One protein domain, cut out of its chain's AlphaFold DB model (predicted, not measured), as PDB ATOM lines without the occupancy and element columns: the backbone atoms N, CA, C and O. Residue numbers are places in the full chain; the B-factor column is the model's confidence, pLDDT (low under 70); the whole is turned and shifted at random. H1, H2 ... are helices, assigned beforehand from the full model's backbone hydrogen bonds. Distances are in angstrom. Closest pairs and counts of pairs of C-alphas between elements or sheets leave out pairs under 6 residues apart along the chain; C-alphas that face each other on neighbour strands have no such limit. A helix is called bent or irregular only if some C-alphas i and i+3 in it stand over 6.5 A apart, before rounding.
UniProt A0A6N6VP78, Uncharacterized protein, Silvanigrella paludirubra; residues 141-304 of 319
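What this domain is: This is residues 141 to 304 of the 319 residues of an uncharacterized protein of Silvanigrella paludirubra (UniProt A0A6N6VP78). Two long helices, H1 and H5, lie side by side and make the spine of a rod; at one end H6 folds back along both of them, and toward the other end H2, H3 and the short H4 pack along the spine, H2 on H1 and H3 and H4 on H5. H1, H2, H3, H5 and H6 form an up-and-down bundle, each running against the one before it in the chain. The printed part has 164 residues with six named helices, H1 to H6 in order, and no named strand; the class is all helix. The whole is loose, with a radius of gyration of the C-alphas of 20.1 A, and spans 69 by 31 by 19 A.

How they stand to each other: Begin with the hub, H5, residues 240 to 280, which touches four other helices. Look at Ser 261: its C-alpha is 4.8 A from that of Ile 158 in H1, residues 141 to 174, the closest pair of these two helices, which run opposite ways at a shallow tilt of 19 degrees. H6, residues 286 to 302, forms a hairpin with H5, closest at the C-alphas of Thr 279 and Ala 288, 5.4 A apart. H6 also touches H1, with H1's residues 141 to 155 alone, closest at the C-alphas of Ala 148 and Leu 295, 4.9 A; they run the same way at 6 degrees, a shallow tilt. H2, residues 180 to 196, touches residues 160 to 171 of H1 alone, closest at the C-alphas of Ile 164 and Leu 190, 6.5 A. H3, residues 203 to 213, touches H5, closest at the C-alphas of Ile 212 and Asn 252, 7.1 A. H4, residues 225 to 231, touches H5 too, closest at the C-alphas of Ile 228 and Ser 245, 6.8 A. H2 and H5 are apart. Every O i to N i+4 pair is within hydrogen-bond range in H1, H2, H3, H4 and H5; in H6 11 of 13 are.

Where its parts are: Find C-alpha 240 at (167.250, 171.385, 78.035); from there H5 runs 58.0 A to C-alpha 280. H1 starts at C-alpha 141, (155.370, 211.997, 117.059), and covers 50.2 A. H6 covers 26.3 A and ends at C-alpha 302, (151.753, 200.153, 99.085); it is only just irregular, with C-alphas 287 and 290 6.9 A apart. H2 covers 24.2 A, H3 15.2 A and H4 10.2 A.

The domain as a whole: The C-alphas of Ser 234 and Asp 284, the two farthest apart, are 69.5 A from each other. The printed part has no cut. The link from H3 to H4 is long, with 11 residues. Look for pLDDT under 70 at residues 198 to 201, 216 to 219, 236, 238 and 279 to 284; residues 281 to 286 stand free.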
ATOM      1  N   VAL A 141     155.436 211.441 118.424       88.25
ATOM      2  CA  VAL A 141     155.370 211.997 117.059       88.25
ATOM      3  C   VAL A 141     156.564 211.531 116.225       88.25
ATOM      4  O   VAL A 141     156.389 211.067 115.100       88.25
ATOM      5  N   SER A 142     157.775 211.610 116.778       88.75
ATOM      6  CA  SER A 142     159.002 211.152 116.119       88.75
ATOM      7  C   SER A 142     158.955 209.654 115.807       88.75
ATOM      8  O   SER A 142     159.321 209.248 114.707       88.75
ATOM      9  N   SER A 143     158.444 208.834 116.730       89.00
ATOM     10  CA  SER A 143     158.264 207.396 116.510       89.00
ATOM     11  C   SER A 143     157.305 207.104 115.356       89.00
ATOM     12  O   SER A 143     157.643 206.326 114.474       89.00
ATOM     13  N   LEU A 144     156.155 207.782 115.291       89.00
ATOM     14  CA  LEU A 144     155.192 207.591 114.198       89.00
ATOM     15  C   LEU A 144     155.754 208.024 112.835       89.00
ATOM     16  O   LEU A 144     155.464 207.408 111.811       89.00
ATOM     17  N   ILE A 145     156.591 209.067 112.808       91.06
ATOM     18  CA  ILE A 145     157.314 209.460 111.590       91.06
ATOM     19  C   ILE A 145     158.311 208.365 111.184       91.06
ATOM     20  O   ILE A 145     158.411 208.048 109.998       91.06
ATOM     21  N   LYS A 146     159.027 207.763 112.144       91.19
ATOM     22  CA  LYS A 146     159.924 206.628 111.873       91.19
ATOM     23  C   LYS A 146     159.162 205.422 111.333       91.19
ATOM     24  O   LYS A 146     159.637 204.820 110.375       91.19
ATOM     25  N   ASP A 147     157.985 205.119 111.874       91.38
ATOM     26  CA  ASP A 147     157.127 204.040 111.371       91.38
ATOM     27  C   ASP A 147     156.731 204.286 109.910       91.38
ATOM     28  O   ASP A 147     156.876 203.394 109.073       91.38
ATOM     29  N   ALA A 148     156.328 205.515 109.563       93.00
ATOM     30  CA  ALA A 148     156.055 205.886 108.175       93.00
ATOM     31  C   ALA A 148     157.300 205.720 107.282       93.00
ATOM     32  O   ALA A 148     157.221 205.179 106.181       93.00
ATOM     33  N   CYS A 149     158.478 206.131 107.749       93.25
ATOM     34  CA  CYS A 149     159.716 205.912 107.001       93.25
ATOM     35  C   CYS A 149     160.028 204.425 106.797       93.25
ATOM     36  O   CYS A 149     160.393 204.018 105.694       93.25
ATOM     37  N   TYR A 150     159.815 203.601 107.821       92.44
ATOM     38  CA  TYR A 150     160.000 202.160 107.732       92.44
ATOM     39  C   TYR A 150     159.010 201.510 106.753       92.44
ATOM     40  O   TYR A 150     159.413 200.668 105.951       92.44
ATOM     41  N   MET A 151     157.752 201.967 106.698       93.81
ATOM     42  CA  MET A 151     156.806 201.561 105.645       93.81
ATOM     43  C   MET A 151     157.341 201.868 104.236       93.81
ATOM     44  O   MET A 151     157.162 201.061 103.328       93.81
ATOM     45  N   GLY A 152     158.049 202.988 104.048       92.12
ATOM     46  CA  GLY A 152     158.711 203.318 102.779       92.12
ATOM     47  C   GLY A 152     159.819 202.334 102.384       92.12
ATOM     48  O   GLY A 152     159.940 201.966 101.211       92.12
ATOM     49  N   VAL A 153     160.590 201.843 103.356       90.50
ATOM     50  CA  VAL A 153     161.587 200.782 103.131       90.50
ATOM     51  C   VAL A 153     160.899 199.482 102.707       90.50
ATOM     52  O   VAL A 153     161.297 198.867 101.719       90.50
ATOM     53  N   LEU A 154     159.815 199.101 103.386       90.50
ATOM     54  CA  LEU A 154     159.016 197.920 103.041       90.50
ATOM     55  C   LEU A 154     158.380 198.036 101.638       90.50
ATOM     56  O   LEU A 154     158.408 197.084 100.863       90.50
ATOM     57  N   ASN A 155     157.885 199.218 101.257       90.19
ATOM     58  CA  ASN A 155     157.402 199.497  99.896       90.19
ATOM     59  C   ASN A 155     158.495 199.306  98.836       90.19
ATOM     60  O   ASN A 155     158.248 198.767  97.751       90.19
ATOM     61  N   THR A 156     159.721 199.717  99.161       88.12
ATOM     62  CA  THR A 156     160.883 199.511  98.291       88.12
ATOM     63  C   THR A 156     161.185 198.022  98.134       88.12
ATOM     64  O   THR A 156     161.417 197.575  97.013       88.12
ATOM     65  N   GLN A 157     161.106 197.233  99.212       86.44
ATOM     66  CA  GLN A 157     161.281 195.777  99.149       86.44
ATOM     67  C   GLN A 157     160.230 195.115  98.249       86.44
ATOM     68  O   GLN A 157     160.597 194.327  97.382       86.44
ATOM     69  N   ILE A 158     158.949 195.485  98.379       88.94
ATOM     70  CA  ILE A 158     157.872 194.990  97.498       88.94
ATOM     71  C   ILE A 158     158.204 195.286  96.025       88.94
ATOM     72  O   ILE A 158     158.101 194.410  95.165       88.94
ATOM     73  N   SER A 159     158.650 196.509  95.730       87.81
ATOM     74  CA  SER A 159     159.006 196.929  94.367       87.81
ATOM     75  C   SER A 159     160.223 196.166  93.826       87.81
ATOM     76  O   SER A 159     160.216 195.691  92.690       87.81
ATOM     77  N   GLN A 160     161.262 195.988  94.647       85.50
ATOM     78  CA  GLN A 160     162.443 195.193  94.300       85.50
ATOM     79  C   GLN A 160     162.073 193.729  94.029       85.50
ATOM     80  O   GLN A 160     162.553 193.151  93.053       85.50
ATOM     81  N   SER A 161     161.175 193.144  94.828       88.12
ATOM     82  CA  SER A 161     160.671 191.787  94.615       88.12
ATOM     83  C   SER A 161     160.001 191.620  93.251       88.12
ATOM     84  O   SER A 161     160.278 190.645  92.551       88.12
ATOM     85  N   GLN A 162     159.191 192.591  92.819       88.25
ATOM     86  CA  GLN A 162     158.570 192.573  91.490       88.25
ATOM     87  C   GLN A 162     159.607 192.640  90.359       88.25
ATOM     88  O   GLN A 162     159.521 191.871  89.400       88.25
ATOM     89  N   ILE A 163     160.617 193.508  90.487       89.06
ATOM     90  CA  ILE A 163     161.705 193.630  89.502       89.06
ATOM     91  C   ILE A 163     162.474 192.307  89.374       89.06
ATOM     92  O   ILE A 163     162.766 191.864  88.264       89.06
ATOM     93  N   ILE A 164     162.776 191.648  90.495       90.06
ATOM     94  CA  ILE A 164     163.492 190.366  90.515       90.06
ATOM     95  C   ILE A 164     162.686 189.261  89.823       90.06
ATOM     96  O   ILE A 164     163.248 188.533  89.000       90.06
ATOM     97  N   ILE A 165     161.381 189.154  90.104       91.88
ATOM     98  CA  ILE A 165     160.501 188.195  89.414       91.88
ATOM     99  C   ILE A 165     160.497 188.474  87.908       91.88
ATOM    100  O   ILE A 165     160.674 187.547  87.118       91.88
ATOM    101  N   TYR A 166     160.352 189.740  87.504       89.56
ATOM    102  CA  TYR A 166     160.338 190.126  86.092       89.56
ATOM    103  C   TYR A 166     161.644 189.756  85.372       89.56
ATOM    104  O   TYR A 166     161.612 189.177  84.284       89.56
ATOM    105  N   LEU A 167     162.801 190.016  85.991       90.31
ATOM    106  CA  LEU A 167     164.104 189.625  85.445       90.31
ATOM    107  C   LEU A 167     164.212 188.104  85.267       90.31
ATOM    108  O   LEU A 167     164.652 187.635  84.215       90.31
ATOM    109  N   ALA A 168     163.779 187.327  86.263       90.69
ATOM    110  CA  ALA A 168     163.790 185.868  86.198       90.69
ATOM    111  C   ALA A 168     162.854 185.323  85.110       90.69
ATOM    112  O   ALA A 168     163.249 184.451  84.332       90.69
ATOM    113  N   GLN A 169     161.646 185.877  85.007       91.56
ATOM    114  CA  GLN A 169     160.679 185.514  83.976       91.56
ATOM    115  C   GLN A 169     161.205 185.840  82.574       91.56
ATOM    116  O   GLN A 169     161.089 185.024  81.662       91.56
ATOM    117  N   SER A 170     161.839 187.004  82.403       91.00
ATOM    118  CA  SER A 170     162.464 187.403  81.141       91.00
ATOM    119  C   SER A 170     163.567 186.427  80.721       91.00
ATOM    120  O   SER A 170     163.600 186.011  79.561       91.00
ATOM    121  N   MET A 171     164.437 186.002  81.645       89.88
ATOM    122  CA  MET A 171     165.454 184.978  81.360       89.88
ATOM    123  C   MET A 171     164.819 183.646  80.950       89.88
ATOM    124  O   MET A 171     165.241 183.041  79.964       89.88
ATOM    125  N   MET A 172     163.786 183.206  81.671       89.81
ATOM    126  CA  MET A 172     163.075 181.961  81.380       89.81
ATOM    127  C   MET A 172     162.378 181.995  80.014       89.81
ATOM    128  O   MET A 172     162.406 180.999  79.301       89.81
ATOM    129  N   ASN A 173     161.793 183.124  79.614       89.00
ATOM    130  CA  ASN A 173     161.094 183.245  78.331       89.00
ATOM    131  C   ASN A 173     162.052 183.372  77.138       89.00
ATOM    132  O   ASN A 173     161.693 182.997  76.025       89.00
ATOM    133  N   ASN A 174     163.275 183.865  77.361       86.94
ATOM    134  CA  ASN A 174     164.244 184.145  76.298       86.94
ATOM    135  C   ASN A 174     165.450 183.185  76.277       86.94
ATOM    136  O   ASN A 174     166.385 183.395  75.510       86.94
ATOM    137  N   TYR A 175     165.465 182.110  77.073       82.12
ATOM    138  CA  TYR A 175     166.635 181.221  77.225       82.12
ATOM    139  C   TYR A 175     167.185 180.610  75.914       82.12
ATOM    140  O   TYR A 175     168.351 180.221  75.853       82.12
ATOM    141  N   GLY A 176     166.345 180.482  74.879       80.25
ATOM    142  CA  GLY A 176     166.701 179.932  73.564       80.25
ATOM    143  C   GLY A 176     167.156 180.970  72.535       80.25
ATOM    144  O   GLY A 176     167.553 180.600  71.437       80.25
ATOM    145  N   THR A 177     167.096 182.255  72.872       84.75
ATOM    146  CA  THR A 177     167.496 183.364  71.993       84.75
ATOM    147  C   THR A 177     168.561 184.245  72.634       84.75
ATOM    148  O   THR A 177     169.277 184.952  71.927       84.75
ATOM    149  N   LEU A 178     168.705 184.188  73.962       80.75
ATOM    150  CA  LEU A 178     169.667 184.989  74.699       80.75
ATOM    151  C   LEU A 178     171.104 184.470  74.487       80.75
ATOM    152  O   LEU A 178     171.403 183.321  74.830       80.75
ATOM    153  N   PRO A 179     172.040 185.305  74.004       86.12
ATOM    154  CA  PRO A 179     173.456 184.962  73.995       86.12
ATOM    155  C   PRO A 179     173.968 184.666  75.414       86.12
ATOM    156  O   PRO A 179     173.647 185.391  76.358       86.12
ATOM    157  N   ILE A 180     174.846 183.666  75.568       82.12
ATOM    158  CA  ILE A 180     175.377 183.236  76.882       82.12
ATOM    159  C   ILE A 180     175.998 184.399  77.676       82.12
ATOM    160  O   ILE A 180     175.836 184.479  78.893       82.12
ATOM    161  N   ASN A 181     176.679 185.334  77.009       85.00
ATOM    162  CA  ASN A 181     177.265 186.503  77.675       85.00
ATOM    163  C   ASN A 181     176.195 187.431  78.273       85.00
ATOM    164  O   ASN A 181     176.364 187.915  79.391       85.00
ATOM    165  N   GLN A 182     175.076 187.635  77.569       87.38
ATOM    166  CA  GLN A 182     173.949 188.411  78.089       87.38
ATOM    167  C   GLN A 182     173.253 187.674  79.238       87.38
ATOM    168  O   GLN A 182     172.881 188.307  80.221       87.38
ATOM    169  N   LEU A 183     173.157 186.342  79.170       86.69
ATOM    170  CA  LEU A 183     172.579 185.529  80.243       86.69
ATOM    171  C   LEU A 183     173.405 185.665  81.524       86.69
ATOM    172  O   LEU A 183     172.864 185.950  82.587       86.69
ATOM    173  N   LYS A 184     174.733 185.530  81.420       88.56
ATOM    174  CA  LYS A 184     175.651 185.730  82.552       88.56
ATOM    175  C   LYS A 184     175.502 187.120  83.166       88.56
ATOM    176  O   LYS A 184     175.516 187.248  84.388       88.56
ATOM    177  N   MET A 185     175.351 188.151  82.337       89.94
ATOM    178  CA  MET A 185     175.119 189.516  82.807       89.94
ATOM    179  C   MET A 185     173.780 189.641  83.551       89.94
ATOM    180  O   MET A 185     173.756 190.180  84.653       89.94
ATOM    181  N   GLN A 186     172.686 189.096  83.009       89.50
ATOM    182  CA  GLN A 186     171.370 189.127  83.662       89.50
ATOM    183  C   GLN A 186     171.354 188.348  84.986       89.50
ATOM    184  O   GLN A 186     170.826 188.848  85.976       89.50
ATOM    185  N   LEU A 187     171.999 187.181  85.046       89.75
ATOM    186  CA  LEU A 187     172.138 186.392  86.277       89.75
ATOM    187  C   LEU A 187     172.960 187.126  87.346       89.75
ATOM    188  O   LEU A 187     172.615 187.077  88.523       89.75
ATOM    189  N   ARG A 188     174.019 187.849  86.954       88.94
ATOM    190  CA  ARG A 188     174.783 188.700  87.881       88.94
ATOM    191  C   ARG A 188     173.950 189.875  88.383       88.94
ATOM    192  O   ARG A 188     173.944 190.131  89.579       88.94
ATOM    193  N   ASN A 189     173.198 190.544  87.510       88.19
ATOM    194  CA  ASN A 189     172.283 191.611  87.923       88.19
ATOM    195  C   ASN A 189     171.220 191.092  88.903       88.19
ATOM    196  O   ASN A 189     170.928 191.758  89.893       88.19
ATOM    197  N   LEU A 190     170.696 189.884  88.673       90.31
ATOM    198  CA  LEU A 190     169.785 189.212  89.599       90.31
ATOM    199  C   LEU A 190     170.455 188.941  90.952       90.31
ATOM    200  O   LEU A 190     169.863 189.211  91.992       90.31
ATOM    201  N   GLN A 191     171.699 188.453  90.945       88.50
ATOM    202  CA  GLN A 191     172.485 188.224  92.157       88.50
ATOM    203  C   GLN A 191     172.688 189.517  92.958       88.50
ATOM    204  O   GLN A 191     172.444 189.522  94.163       88.50
ATOM    205  N   PHE A 192     173.072 190.613  92.299       85.44
ATOM    206  CA  PHE A 192     173.200 191.925  92.940       85.44
ATOM    207  C   PHE A 192     171.860 192.419  93.497       85.44
ATOM    208  O   PHE A 192     171.803 192.869  94.639       85.44
ATOM    209  N   GLY A 193     170.772 192.277  92.732       84.25
ATOM    210  CA  GLY A 193     169.422 192.625  93.178       84.25
ATOM    211  C   GLY A 193     169.018 191.864  94.442       84.25
ATOM    212  O   GLY A 193     168.611 192.477  95.424       84.25
ATOM    213  N   LEU A 194     169.221 190.547  94.464       85.88
ATOM    214  CA  LEU A 194     168.941 189.697  95.625       85.88
ATOM    215  C   LEU A 194     169.778 190.066  96.852       85.88
ATOM    216  O   LEU A 194     169.261 190.059  97.963       85.88
ATOM    217  N   GLN A 195     171.054 190.406  96.662       81.19
ATOM    218  CA  GLN A 195     171.925 190.871  97.748       81.19
ATOM    219  C   GLN A 195     171.517 192.251  98.278       81.19
ATOM    220  O   GLN A 195     171.748 192.544  99.448       81.19
ATOM    221  N   SER A 196     170.916 193.089  97.429       77.00
ATOM    222  CA  SER A 196     170.455 194.431  97.798       77.00
ATOM    223  C   SER A 196     169.128 194.448  98.558       77.00
ATOM    224  O   SER A 196     168.829 195.446  99.215       77.00
ATOM    225  N   ILE A 197     168.348 193.357  98.514       77.50
ATOM    226  CA  ILE A 197     167.165 193.221  99.366       77.50
ATOM    227  C   ILE A 197     167.654 193.082 100.809       77.50
ATOM    228  O   ILE A 197     168.050 192.013 101.275       77.50
ATOM    229  N   SER A 198     167.628 194.203 101.525       62.28
ATOM    230  CA  SER A 198     167.933 194.261 102.947       62.28
ATOM    231  C   SER A 198     166.832 193.550 103.723       62.28
ATOM    232  O   SER A 198     165.755 194.104 103.918       62.28
ATOM    233  N   VAL A 199     167.097 192.326 104.184       64.00
ATOM    234  CA  VAL A 199     166.201 191.599 105.094       64.00
ATOM    235  C   VAL A 199     166.787 191.537 106.504       64.00
ATOM    236  O   VAL A 199     166.815 190.487 107.149       64.00
ATOM    237  N   GLN A 200     167.288 192.680 106.984       56.12
ATOM    238  CA  GLN A 200     168.062 192.799 108.228       56.12
ATOM    239  C   GLN A 200     167.408 192.132 109.454       56.12
ATOM    240  O   GLN A 200     168.124 191.693 110.349       56.12
ATOM    241  N   ASN A 201     166.083 191.946 109.458       56.81
ATOM    242  CA  ASN A 201     165.344 191.367 110.581       56.81
ATOM    243  C   ASN A 201     164.605 190.045 110.284       56.81
ATOM    244  O   ASN A 201     163.863 189.572 111.142       56.81
ATOM    245  N   ASN A 202     164.800 189.396 109.125       70.62
ATOM    246  CA  ASN A 202     164.186 188.087 108.842       70.62
ATOM    247  C   ASN A 202     165.231 187.052 108.399       70.62
ATOM    248  O   ASN A 202     165.510 186.867 107.216       70.62
ATOM    249  N   LYS A 203     165.784 186.333 109.386       76.62
ATOM    250  CA  LYS A 203     166.811 185.295 109.180       76.62
ATOM    251  C   LYS A 203     166.374 184.205 108.198       76.62
ATOM    252  O   LYS A 203     167.203 183.739 107.421       76.62
ATOM    253  N   LYS A 204     165.093 183.817 108.217       81.56
ATOM    254  CA  LYS A 204     164.545 182.785 107.324       81.56
ATOM    255  C   LYS A 204     164.620 183.245 105.868       81.56
ATOM    256  O   LYS A 204     165.188 182.535 105.044       81.56
ATOM    257  N   LEU A 205     164.123 184.450 105.583       78.50
ATOM    258  CA  LEU A 205     164.174 185.043 104.245       78.50
ATOM    259  C   LEU A 205     165.619 185.262 103.780       78.50
ATOM    260  O   LEU A 205     165.960 184.897 102.659       78.50
ATOM    261  N   SER A 206     166.498 185.758 104.655       82.50
ATOM    262  CA  SER A 206     167.928 185.896 104.347       82.50
ATOM    263  C   SER A 206     168.560 184.560 103.953       82.50
ATOM    264  O   SER A 206     169.288 184.484 102.966       82.50
ATOM    265  N   GLN A 207     168.258 183.481 104.678       82.12
ATOM    266  CA  GLN A 207     168.775 182.149 104.369       82.12
ATOM    267  C   GLN A 207     168.191 181.587 103.065       82.12
ATOM    268  O   GLN A 207     168.918 180.997 102.270       82.12
ATOM    269  N   GLN A 208     166.902 181.811 102.810       84.25
ATOM    270  CA  GLN A 208     166.245 181.454 101.551       84.25
ATOM    271  C   GLN A 208     166.885 182.168 100.346       84.25
ATOM    272  O   GLN A 208     167.173 181.519  99.341       84.25
ATOM    273  N   ILE A 209     167.195 183.465 100.463       86.88
ATOM    274  CA  ILE A 209     167.923 184.227  99.434       86.88
ATOM    275  C   ILE A 209     169.329 183.649  99.216       86.88
ATOM    276  O   ILE A 209     169.733 183.435  98.074       86.88
ATOM    277  N   GLN A 210     170.068 183.345 100.287       86.94
ATOM    278  CA  GLN A 210     171.405 182.743 100.176       86.94
ATOM    279  C   GLN A 210     171.376 181.375  99.482       86.94
ATOM    280  O   GLN A 210     172.250 181.084  98.668       86.94
ATOM    281  N   ASN A 211     170.351 180.561  99.738       86.62
ATOM    282  CA  ASN A 211     170.173 179.278  99.060       86.62
ATOM    283  C   ASN A 211     169.886 179.449  97.557       86.62
ATOM    284  O   ASN A 211     170.390 178.662  96.763       86.62
ATOM    285  N   ILE A 212     169.137 180.483  97.145       87.94
ATOM    286  CA  ILE A 212     168.952 180.807  95.715       87.94
ATOM    287  C   ILE A 212     170.281 181.215  95.072       87.94
ATOM    288  O   ILE A 212     170.593 180.785  93.958       87.94
ATOM    289  N   ILE A 213     171.052 182.071  95.753       88.88
ATOM    290  CA  ILE A 213     172.351 182.531  95.252       88.88
ATOM    291  C   ILE A 213     173.299 181.335  95.068       88.88
ATOM    292  O   ILE A 213     174.002 181.248  94.060       88.88
ATOM    293  N   GLY A 214     173.256 180.386  95.999       81.31
ATOM    294  CA  GLY A 214     174.207 179.293  96.102       81.31
ATOM    295  C   GLY A 214     175.362 179.718  97.002       81.31
ATOM    296  O   GLY A 214     176.131 180.622  96.683       81.31
ATOM    297  N   ASN A 215     175.479 179.082  98.158       76.31
ATOM    298  CA  ASN A 215     176.653 179.177  99.021       76.31
ATOM    299  C   ASN A 215     177.563 177.958  98.791       76.31
ATOM    300  O   ASN A 215     177.242 177.057  98.019       76.31
ATOM    301  N   SER A 216     178.706 177.897  99.472       59.78
ATOM    302  CA  SER A 216     179.695 176.821  99.309       59.78
ATOM    303  C   SER A 216     179.132 175.398  99.460       59.78
ATOM    304  O   SER A 216     179.684 174.490  98.847       59.78
ATOM    305  N   SER A 217     178.030 175.190 100.193       63.09
ATOM    306  CA  SER A 217     177.367 173.882 100.327       63.09
ATOM    307  C   SER A 217     176.258 173.613  99.299       63.09
ATOM    308  O   SER A 217     175.866 172.462  99.126       63.09
ATOM    309  N   THR A 218     175.753 174.635  98.603       64.94
ATOM    310  CA  THR A 218     174.634 174.534  97.638       64.94
ATOM    311  C   THR A 218     175.014 174.931  96.209       64.94
ATOM    312  O   THR A 218     174.197 174.795  95.303       64.94
ATOM    313  N   ASN A 219     176.261 175.351  95.969       65.56
ATOM    314  CA  ASN A 219     176.771 175.783  94.658       65.56
ATOM    315  C   ASN A 219     176.615 174.746  93.530       65.56
ATOM    316  O   ASN A 219     176.645 175.121  92.358       65.56
ATOM    317  N   ASP A 220     176.446 173.466  93.867       72.44
ATOM    318  CA  ASP A 220     176.242 172.385  92.899       72.44
ATOM    319  C   ASP A 220     174.762 171.973  92.736       72.44
ATOM    320  O   ASP A 220     174.453 171.067  91.963       72.44
ATOM    321  N   GLN A 221     173.826 172.640  93.423       83.31
ATOM    322  CA  GLN A 221     172.395 172.356  93.299       83.31
ATOM    323  C   GLN A 221     171.802 172.986  92.035       83.31
ATOM    324  O   GLN A 221     171.941 174.190  91.785       83.31
ATOM    325  N   VAL A 222     171.087 172.164  91.261       85.81
ATOM    326  CA  VAL A 222     170.384 172.578  90.040       85.81
ATOM    327  C   VAL A 222     169.402 173.706  90.354       85.81
ATOM    328  O   VAL A 222     168.581 173.594  91.260       85.81
ATOM    329  N   GLY A 223     169.473 174.785  89.575       82.56
ATOM    330  CA  GLY A 223     168.582 175.940  89.716       82.56
ATOM    331  C   GLY A 223     169.057 177.025  90.685       82.56
ATOM    332  O   GLY A 223     168.353 178.019  90.840       82.56
ATOM    333  N   THR A 224     170.242 176.893  91.295       89.94
ATOM    334  CA  THR A 224     170.900 178.021  91.984       89.94
ATOM    335  C   THR A 224     171.614 178.940  90.988       89.94
ATOM    336  O   THR A 224     172.046 178.507  89.913       89.94
ATOM    337  N   LEU A 225     171.768 180.221  91.340       90.25
ATOM    338  CA  LEU A 225     172.466 181.203  90.500       90.25
ATOM    339  C   LEU A 225     173.905 180.774  90.200       90.25
ATOM    340  O   LEU A 225     174.317 180.764  89.039       90.25
ATOM    341  N   ASN A 226     174.651 180.373  91.230       90.38
ATOM    342  CA  ASN A 226     176.036 179.944  91.070       90.38
ATOM    343  C   ASN A 226     176.163 178.666  90.232       90.38
ATOM    344  O   ASN A 226     177.068 178.589  89.399       90.38
ATOM    345  N   TYR A 227     175.236 177.711  90.365       90.88
ATOM    346  CA  TYR A 227     175.216 176.520  89.515       90.88
ATOM    347  C   TYR A 227     175.036 176.880  88.037       90.88
ATOM    348  O   TYR A 227     175.781 176.395  87.179       90.88
ATOM    349  N   ILE A 228     174.082 177.764  87.727       89.88
ATOM    350  CA  ILE A 228     173.818 178.196  86.349       89.88
ATOM    351  C   ILE A 228     175.017 178.966  85.799       89.88
ATOM    352  O   ILE A 228     175.471 178.686  84.691       89.88
ATOM    353  N   LEU A 229     175.582 179.897  86.569       89.00
ATOM    354  CA  LEU A 229     176.757 180.665  86.157       89.00
ATOM    355  C   LEU A 229     177.960 179.757  85.860       89.00
ATOM    356  O   LEU A 229     178.585 179.922  84.809       89.00
ATOM    357  N   LYS A 230     178.236 178.775  86.729       88.62
ATOM    358  CA  LYS A 230     179.337 177.804  86.594       88.62
ATOM    359  C   LYS A 230     179.208 176.935  85.341       88.62
ATOM    360  O   LYS A 230     180.204 176.695  84.669       88.62
ATOM    361  N   ASN A 231     177.994 176.492  85.011       87.69
ATOM    362  CA  ASN A 231     177.753 175.547  83.915       87.69
ATOM    363  C   ASN A 231     177.292 176.210  82.606       87.69
ATOM    364  O   ASN A 231     177.270 175.574  81.558       87.69
ATOM    365  N   SER A 232     176.970 177.503  82.617       82.25
ATOM    366  CA  SER A 232     176.448 178.215  81.442       82.25
ATOM    367  C   SER A 232     177.335 178.141  80.195       82.25
ATOM    368  O   SER A 232     176.815 178.240  79.095       82.25
ATOM    369  N   SER A 233     178.656 177.962  80.328       79.50
ATOM    370  CA  SER A 233     179.567 177.821  79.180       79.50
ATOM    371  C   SER A 233     179.530 176.450  78.508       79.50
ATOM    372  O   SER A 233     179.902 176.358  77.345       79.50
ATOM    373  N   SER A 234     179.120 175.393  79.216       81.06
ATOM    374  CA  SER A 234     178.967 174.048  78.639       81.06
ATOM    375  C   SER A 234     177.566 173.815  78.067       81.06
ATOM    376  O   SER A 234     177.334 172.842  77.352       81.06
ATOM    377  N   TRP A 235     176.627 174.717  78.349       79.88
ATOM    378  CA  TRP A 235     175.273 174.678  77.823       79.88
ATOM    379  C   TRP A 235     175.166 175.535  76.564       79.88
ATOM    380  O   TRP A 235     175.304 176.752  76.619       79.88
ATOM    381  N   GLY A 236     174.891 174.904  75.422       66.81
ATOM    382  CA  GLY A 236     174.532 175.627  74.201       66.81
ATOM    383  C   GLY A 236     173.231 176.426  74.356       66.81
ATOM    384  O   GLY A 236     172.440 176.194  75.277       66.81
ATOM    385  N   VAL A 237     172.991 177.355  73.425       70.25
ATOM    386  CA  VAL A 237     171.730 178.110  73.346       70.25
ATOM    387  C   VAL A 237     170.555 177.132  73.242       70.25
ATOM    388  O   VAL A 237     170.589 176.197  72.444       70.25
ATOM    389  N   GLY A 238     169.529 177.323  74.074       69.62
ATOM    390  CA  GLY A 238     168.335 176.474  74.062       69.62
ATOM    391  C   GLY A 238     168.492 175.088  74.705       69.62
ATOM    392  O   GLY A 238     167.588 174.266  74.559       69.62
ATOM    393  N   SER A 239     169.587 174.807  75.428       86.75
ATOM    394  CA  SER A 239     169.777 173.493  76.059       86.75
ATOM    395  C   SER A 239     168.658 173.149  77.056       86.75
ATOM    396  O   SER A 239     168.175 173.998  77.812       86.75
ATOM    397  N   ALA A 240     168.261 171.870  77.092       86.94
ATOM    398  CA  ALA A 240     167.250 171.385  78.035       86.94
ATOM    399  C   ALA A 240     167.690 171.572  79.499       86.94
ATOM    400  O   ALA A 240     166.873 171.916  80.350       86.94
ATOM    401  N   SER A 241     168.987 171.416  79.785       89.56
ATOM    402  CA  SER A 241     169.563 171.626  81.119       89.56
ATOM    403  C   SER A 241     169.491 173.090  81.565       89.56
ATOM    404  O   SER A 241     169.146 173.359  82.719       89.56
ATOM    405  N   LEU A 242     169.759 174.038  80.656       89.12
ATOM    406  CA  LEU A 242     169.611 175.468  80.931       89.12
ATOM    407  C   LEU A 242     168.142 175.818  81.180       89.12
ATOM    408  O   LEU A 242     167.840 176.472  82.176       89.12
ATOM    409  N   LYS A 243     167.233 175.331  80.323       90.44
ATOM    410  CA  LYS A 243     165.787 175.514  80.502       90.44
ATOM    411  C   LYS A 243     165.343 175.029  81.880       90.44
ATOM    412  O   LYS A 243     164.737 175.789  82.623       90.44
ATOM    413  N   ASN A 244     165.691 173.792  82.239       91.81
ATOM    414  CA  ASN A 244     165.319 173.201  83.523       91.81
ATOM    415  C   ASN A 244     165.857 174.020  84.708       91.81
ATOM    416  O   ASN A 244     165.120 174.308  85.648       91.81
ATOM    417  N   SER A 245     167.117 174.456  84.639       92.00
ATOM    418  CA  SER A 245     167.724 175.255  85.707       92.00
ATOM    419  C   SER A 245     167.054 176.623  85.863       92.00
ATOM    420  O   SER A 245     166.782 177.041  86.984       92.00
ATOM    421  N   LEU A 246     166.748 177.307  84.755       92.44
ATOM    422  CA  LEU A 246     166.048 178.594  84.785       92.44
ATOM    423  C   LEU A 246     164.605 178.458  85.285       92.44
ATOM    424  O   LEU A 246     164.153 179.319  86.033       92.44
ATOM    425  N   THR A 247     163.907 177.374  84.938       93.56
ATOM    426  CA  THR A 247     162.564 177.085  85.462       93.56
ATOM    427  C   THR A 247     162.585 176.892  86.979       93.56
ATOM    428  O   THR A 247     161.753 177.465  87.684       93.56
ATOM    429  N   ILE A 248     163.547 176.122  87.503       93.38
ATOM    430  CA  ILE A 248     163.700 175.914  88.952       93.38
ATOM    431  C   ILE A 248     164.049 177.236  89.647       93.38
ATOM    432  O   ILE A 248     163.431 177.578  90.655       93.38
ATOM    433  N   LEU A 249     164.984 178.009  89.083       93.50
ATOM    434  CA  LEU A 249     165.358 179.325  89.605       93.50
ATOM    435  C   LEU A 249     164.147 180.265  89.675       93.50
ATOM    436  O   LEU A 249     163.911 180.882  90.712       93.50
ATOM    437  N   TYR A 250     163.369 180.354  88.591       95.06
ATOM    438  CA  TYR A 250     162.158 181.170  88.537       95.06
ATOM    439  C   TYR A 250     161.136 180.740  89.597       95.06
ATOM    440  O   TYR A 250     160.623 181.591  90.316       95.06
ATOM    441  N   SER A 251     160.883 179.436  89.744       93.88
ATOM    442  CA  SER A 251     159.953 178.907  90.753       93.88
ATOM    443  C   SER A 251     160.372 179.280  92.183       93.88
ATOM    444  O   SER A 251     159.571 179.798  92.970       93.88
ATOM    445  N   ASN A 252     161.657 179.100  92.502       90.81
ATOM    446  CA  ASN A 252     162.214 179.454  93.807       90.81
ATOM    447  C   ASN A 252     162.107 180.963  94.076       90.81
ATOM    448  O   ASN A 252     161.685 181.375  95.158       90.81
ATOM    449  N   LEU A 253     162.447 181.789  93.082       92.56
ATOM    450  CA  LEU A 253     162.339 183.243  93.177       92.56
ATOM    451  C   LEU A 253     160.894 183.699  93.340       92.56
ATOM    452  O   LEU A 253     160.622 184.504  94.221       92.56
ATOM    453  N   SER A 254     159.970 183.169  92.538       91.62
ATOM    454  CA  SER A 254     158.548 183.505  92.616       91.62
ATOM    455  C   SER A 254     157.994 183.251  94.015       91.62
ATOM    456  O   SER A 254     157.248 184.075  94.532       91.62
ATOM    457  N   THR A 255     158.387 182.139  94.638       91.12
ATOM    458  CA  THR A 255     157.943 181.781  95.990       91.12
ATOM    459  C   THR A 255     158.506 182.753  97.030       91.12
ATOM    460  O   THR A 255     157.763 183.339  97.808       91.12
ATOM    461  N   ILE A 256     159.821 182.989  97.016       90.00
ATOM    462  CA  ILE A 256     160.484 183.812  98.042       90.00
ATOM    463  C   ILE A 256     160.136 185.301  97.889       90.00
ATOM    464  O   ILE A 256     159.987 186.009  98.881       90.00
ATOM    465  N   MET A 257     159.962 185.789  96.660       90.06
ATOM    466  CA  MET A 257     159.537 187.169  96.405       90.06
ATOM    467  C   MET A 257     158.065 187.408  96.774       90.06
ATOM    468  O   MET A 257     157.729 188.517  97.200       90.06
ATOM    469  N   ALA A 258     157.202 186.389  96.666       89.62
ATOM    470  CA  ALA A 258     155.848 186.448  97.212       89.62
ATOM    471  C   ALA A 258     155.885 186.550  98.746       89.62
ATOM    472  O   ALA A 258     155.322 187.495  99.293       89.62
ATOM    473  N   ASP A 259     156.657 185.689  99.421       89.06
ATOM    474  CA  ASP A 259     156.823 185.726 100.884       89.06
ATOM    475  C   ASP A 259     157.331 187.096 101.384       89.06
ATOM    476  O   ASP A 259     156.839 187.619 102.390       89.06
ATOM    477  N   ILE A 260     158.306 187.704 100.689       88.56
ATOM    478  CA  ILE A 260     158.808 189.056 101.002       88.56
ATOM    479  C   ILE A 260     157.697 190.094 100.838       88.56
ATOM    480  O   ILE A 260     157.507 190.935 101.722       88.56
ATOM    481  N   SER A 261     156.966 190.038  99.724       89.38
ATOM    482  CA  SER A 261     155.903 190.998  99.420       89.38
ATOM    483  C   SER A 261     154.781 190.933 100.452       89.38
ATOM    484  O   SER A 261     154.353 191.972 100.955       89.38
ATOM    485  N   ASP A 262     154.349 189.728 100.816       89.38
ATOM    486  CA  ASP A 262     153.271 189.511 101.780       89.38
ATOM    487  C   ASP A 262     153.699 189.920 103.192       89.38
ATOM    488  O   ASP A 262     153.002 190.695 103.846       89.38
ATOM    489  N   THR A 263     154.902 189.531 103.626       89.31
ATOM    490  CA  THR A 263     155.448 189.948 104.933       89.31
ATOM    491  C   THR A 263     155.556 191.473 105.041       89.31
ATOM    492  O   THR A 263     155.252 192.060 106.088       89.31
ATOM    493  N   SER A 264     155.982 192.129 103.959       90.69
ATOM    494  CA  SER A 264     156.107 193.586 103.893       90.69
ATOM    495  C   SER A 264     154.739 194.259 103.962       90.69
ATOM    496  O   SER A 264     154.549 195.172 104.765       90.69
ATOM    497  N   ARG A 265     153.757 193.771 103.192       92.00
ATOM    498  CA  ARG A 265     152.371 194.268 103.212       92.00
ATOM    499  C   ARG A 265     151.722 194.110 104.579       92.00
ATOM    500  O   ARG A 265     151.127 195.061 105.074       92.00
ATOM    501  N   ASP A 266     151.873 192.955 105.216       92.06
ATOM    502  CA  ASP A 266     151.332 192.712 106.554       92.06
ATOM    503  C   ASP A 266     151.939 193.651 107.593       92.06
ATOM    504  O   ASP A 266     151.238 194.172 108.463       92.06
ATOM    505  N   SER A 267     153.244 193.897 107.495       92.88
ATOM    506  CA  SER A 267     153.944 194.832 108.378       92.88
ATOM    507  C   SER A 267     153.459 196.267 108.162       92.88
ATOM    508  O   SER A 267     153.145 196.955 109.131       92.88
ATOM    509  N   ILE A 268     153.306 196.692 106.904       94.81
ATOM    510  CA  ILE A 268     152.728 197.992 106.537       94.81
ATOM    511  C   ILE A 268     151.301 198.133 107.081       94.81
ATOM    512  O   ILE A 268     150.997 199.140 107.716       94.81
ATOM    513  N   ASN A 269     150.442 197.127 106.888       94.81
ATOM    514  CA  ASN A 269     149.064 197.119 107.387       94.81
ATOM    515  C   ASN A 269     149.017 197.291 108.911       94.81
ATOM    516  O   ASN A 269     148.229 198.086 109.418       94.81
ATOM    517  N   LYS A 270     149.877 196.575 109.647       92.25
ATOM    518  CA  LYS A 270     149.961 196.675 111.112       92.25
ATOM    519  C   LYS A 270     150.432 198.055 111.567       92.25
ATOM    520  O   LYS A 270     149.820 198.632 112.460       92.25
ATOM    521  N   LEU A 271     151.495 198.587 110.959       91.88
ATOM    522  CA  LEU A 271     152.019 199.918 111.285       91.88
ATOM    523  C   LEU A 271     150.986 201.006 110.991       91.88
ATOM    524  O   LEU A 271     150.746 201.862 111.841       91.88
ATOM    525  N   TYR A 272     150.324 200.925 109.834       93.00
ATOM    526  CA  TYR A 272     149.263 201.852 109.465       93.00
ATOM    527  C   TYR A 272     148.087 201.773 110.439       93.00
ATOM    528  O   TYR A 272     147.730 202.793 111.008       93.00
ATOM    529  N   ALA A 273     147.535 200.585 110.705       88.06
ATOM    530  CA  ALA A 273     146.416 200.425 111.635       88.06
ATOM    531  C   ALA A 273     146.760 200.936 113.044       88.06
ATOM    532  O   ALA A 273     145.954 201.611 113.687       88.06
ATOM    533  N   ASN A 274     147.984 200.675 113.511       84.81
ATOM    534  CA  ASN A 274     148.466 201.191 114.785       84.81
ATOM    535  C   ASN A 274     148.536 202.721 114.773       84.81
ATOM    536  O   ASN A 274     147.962 203.348 115.659       84.81
ATOM    537  N   GLY A 275     149.195 203.328 113.786       85.94
ATOM    538  CA  GLY A 275     149.308 204.782 113.669       85.94
ATOM    539  C   GLY A 275     147.961 205.478 113.464       85.94
ATOM    540  O   GLY A 275     147.671 206.493 114.096       85.94
ATOM    541  N   GLU A 276     147.095 204.894 112.645       83.25
ATOM    542  CA  GLU A 276     145.737 205.359 112.392       83.25
ATOM    543  C   GLU A 276     144.891 205.308 113.668       83.25
ATOM    544  O   GLU A 276     144.225 206.286 113.989       83.25
ATOM    545  N   SER A 277     144.969 204.234 114.461       79.25
ATOM    546  CA  SER A 277     144.231 204.151 115.729       79.25
ATOM    547  C   SER A 277     144.613 205.273 116.703       79.25
ATOM    548  O   SER A 277     143.748 205.814 117.384       79.25
ATOM    549  N   ILE A 278     145.885 205.675 116.736       75.88
ATOM    550  CA  ILE A 278     146.404 206.734 117.614       75.88
ATOM    551  C   ILE A 278     145.940 208.111 117.141       75.88
ATOM    552  O   ILE A 278     145.604 208.970 117.950       75.88
ATOM    553  N   THR A 279     145.924 208.318 115.826       69.25
ATOM    554  CA  THR A 279     145.717 209.633 115.206       69.25
ATOM    555  C   THR A 279     144.251 209.920 114.857       69.25
ATOM    556  O   THR A 279     143.830 211.065 114.967       69.25
ATOM    557  N   ASN A 280     143.441 208.909 114.515       64.06
ATOM    558  CA  ASN A 280     142.000 209.061 114.247       64.06
ATOM    559  C   ASN A 280     141.150 209.074 115.525       64.06
ATOM    560  O   ASN A 280     140.018 209.552 115.496       64.06
ATOM    561  N   SER A 281     141.664 208.552 116.644       58.81
ATOM    562  CA  SER A 281     140.916 208.521 117.909       58.81
ATOM    563  C   SER A 281     140.708 209.911 118.524       58.81
ATOM    564  O   SER A 281     139.901 210.031 119.438       58.81
ATOM    565  N   TYR A 282     141.396 210.946 118.033       59.09
ATOM    566  CA  TYR A 282     141.222 212.336 118.450       59.09
ATOM    567  C   TYR A 282     141.574 213.273 117.283       59.09
ATOM    568  O   TYR A 282     142.740 213.606 117.072       59.09
ATOM    569  N   ASN A 283     140.557 213.770 116.564       53.41
ATOM    570  CA  ASN A 283     140.714 214.885 115.612       53.41
ATOM    571  C   ASN A 283     141.284 216.162 116.279       53.41
ATOM    572  O   ASN A 283     141.646 217.107 115.577       53.41
ATOM    573  N   ASP A 284     141.391 216.178 117.611       57.66
ATOM    574  CA  ASP A 284     141.853 217.313 118.410       57.66
ATOM    575  C   ASP A 284     143.363 217.291 118.715       57.66
ATOM    576  O   ASP A 284     143.908 218.309 119.149       57.66
ATOM    577  N   PHE A 285     144.081 216.185 118.457       75.19
ATOM    578  CA  PHE A 285     145.541 216.163 118.618       75.19
ATOM    579  C   PHE A 285     146.204 216.929 117.484       75.19
ATOM    580  O   PHE A 285     146.472 216.412 116.395       75.19
ATOM    581  N   LYS A 286     146.521 218.192 117.759       78.44
ATOM    582  CA  LYS A 286     147.208 219.068 116.811       78.44
ATOM    583  C   LYS A 286     148.508 218.439 116.300       78.44
ATOM    584  O   LYS A 286     148.824 218.585 115.117       78.44
ATOM    585  N   SER A 287     149.245 217.731 117.157       80.94
ATOM    586  CA  SER A 287     150.511 217.085 116.791       80.94
ATOM    587  C   SER A 287     150.354 215.838 115.905       80.94
ATOM    588  O   SER A 287     151.277 215.497 115.163       80.94
ATOM    589  N   ALA A 288     149.186 215.186 115.914       79.62
ATOM    590  CA  ALA A 288     148.919 213.941 115.187       79.62
ATOM    591  C   ALA A 288     148.724 214.132 113.672       79.62
ATOM    592  O   ALA A 288     148.878 213.181 112.901       79.62
ATOM    593  N   LYS A 289     148.427 215.360 113.224       83.50
ATOM    594  CA  LYS A 289     148.092 215.651 111.821       83.50
ATOM    595  C   LYS A 289     149.210 215.268 110.848       83.50
ATOM    596  O   LYS A 289     148.950 214.627 109.837       83.50
ATOM    597  N   LEU A 290     150.451 215.665 111.132       83.94
ATOM    598  CA  LEU A 290     151.572 215.435 110.214       83.94
ATOM    599  C   LEU A 290     151.960 213.945 110.108       83.94
ATOM    600  O   LEU A 290     152.084 213.464 108.983       83.94
ATOM    601  N   PRO A 291     152.115 213.194 111.218       88.69
ATOM    602  CA  PRO A 291     152.347 211.753 111.141       88.69
ATOM    603  C   PRO A 291     151.256 210.991 110.385       88.69
ATOM    604  O   PRO A 291     151.581 210.109 109.595       88.69
ATOM    605  N   LEU A 292     149.978 211.341 110.569       88.75
ATOM    606  CA  LEU A 292     148.880 210.676 109.861       88.75
ATOM    607  C   LEU A 292     148.973 210.864 108.342       88.75
ATOM    608  O   LEU A 292     148.794 209.904 107.595       88.75
ATOM    609  N   GLU A 293     149.294 212.073 107.880       91.94
ATOM    610  CA  GLU A 293     149.539 212.335 106.457       91.94
ATOM    611  C   GLU A 293     150.680 211.463 105.910       91.94
ATOM    612  O   GLU A 293     150.550 210.872 104.841       91.94
ATOM    613  N   TYR A 294     151.767 211.307 106.671       94.12
ATOM    614  CA  TYR A 294     152.911 210.482 106.272       94.12
ATOM    615  C   TYR A 294     152.576 208.989 106.202       94.12
ATOM    616  O   TYR A 294     152.979 208.303 105.260       94.12
ATOM    617  N   LEU A 295     151.826 208.485 107.184       92.94
ATOM    618  CA  LEU A 295     151.356 207.101 107.208       92.94
ATOM    619  C   LEU A 295     150.413 206.827 106.028       92.94
ATOM    620  O   LEU A 295     150.595 205.835 105.324       92.94
ATOM    621  N   LYS A 296     149.457 207.728 105.762       94.12
ATOM    622  CA  LYS A 296     148.530 207.628 104.622       94.12
ATOM    623  C   LYS A 296     149.253 207.661 103.284       94.12
ATOM    624  O   LYS A 296     148.937 206.854 102.414       94.12
ATOM    625  N   TYR A 297     150.251 208.530 103.136       95.56
ATOM    626  CA  TYR A 297     151.087 208.577 101.939       95.56
ATOM    627  C   TYR A 297     151.718 207.209 101.641       95.56
ATOM    628  O   TYR A 297     151.547 206.666 100.549       95.56
ATOM    629  N   GLN A 298     152.393 206.612 102.629       95.31
ATOM    630  CA  GLN A 298     153.077 205.326 102.451       95.31
ATOM    631  C   GLN A 298     152.110 204.158 102.264       95.31
ATOM    632  O   GLN A 298     152.389 203.239 101.493       95.31
ATOM    633  N   TYR A 299     150.963 204.202 102.940       95.81
ATOM    634  CA  TYR A 299     149.925 203.189 102.811       95.81
ATOM    635  C   TYR A 299     149.253 203.203 101.433       95.81
ATOM    636  O   TYR A 299     149.045 202.155 100.825       95.81
ATOM    637  N   SER A 300     148.971 204.385 100.885       94.62
ATOM    638  CA  SER A 300     148.438 204.489  99.525       94.62
ATOM    639  C   SER A 300     149.454 204.025  98.480       94.62
ATOM    640  O   SER A 300     149.081 203.276  97.578       94.62
ATOM    641  N   LEU A 301     150.748 204.339  98.645       93.12
ATOM    642  CA  LEU A 301     151.797 203.786  97.776       93.12
ATOM    643  C   LEU A 301     151.827 202.251  97.796       93.12
ATOM    644  O   LEU A 301     151.889 201.635  96.733       93.12
ATOM    645  N   SER A 302     151.714 201.621  98.971       92.19
ATOM    646  CA  SER A 302     151.753 200.153  99.085       92.19
ATOM    647  C   SER A 302     150.587 199.457  98.378       92.19
ATOM    648  O   SER A 302     150.669 198.275  98.039       92.19
ATOM    649  N   ARG A 303     149.479 200.181  98.182       92.38
ATOM    650  CA  ARG A 303     148.256 199.700  97.529       92.38
ATOM    651  C   ARG A 303     148.151 200.115  96.058       92.38
ATOM    652  O   ARG A 303     147.193 199.718  95.402       92.38
ATOM    653  N   GLY A 304     149.118 200.874  95.538       89.62
ATOM    654  CA  GLY A 304     149.055 201.432  94.184       89.62
ATOM    655  C   GLY A 304     147.961 202.493  94.020       89.62
ATOM    656  O   GLY A 304     147.421 202.659  92.930       89.62
TER     657      GLY A 304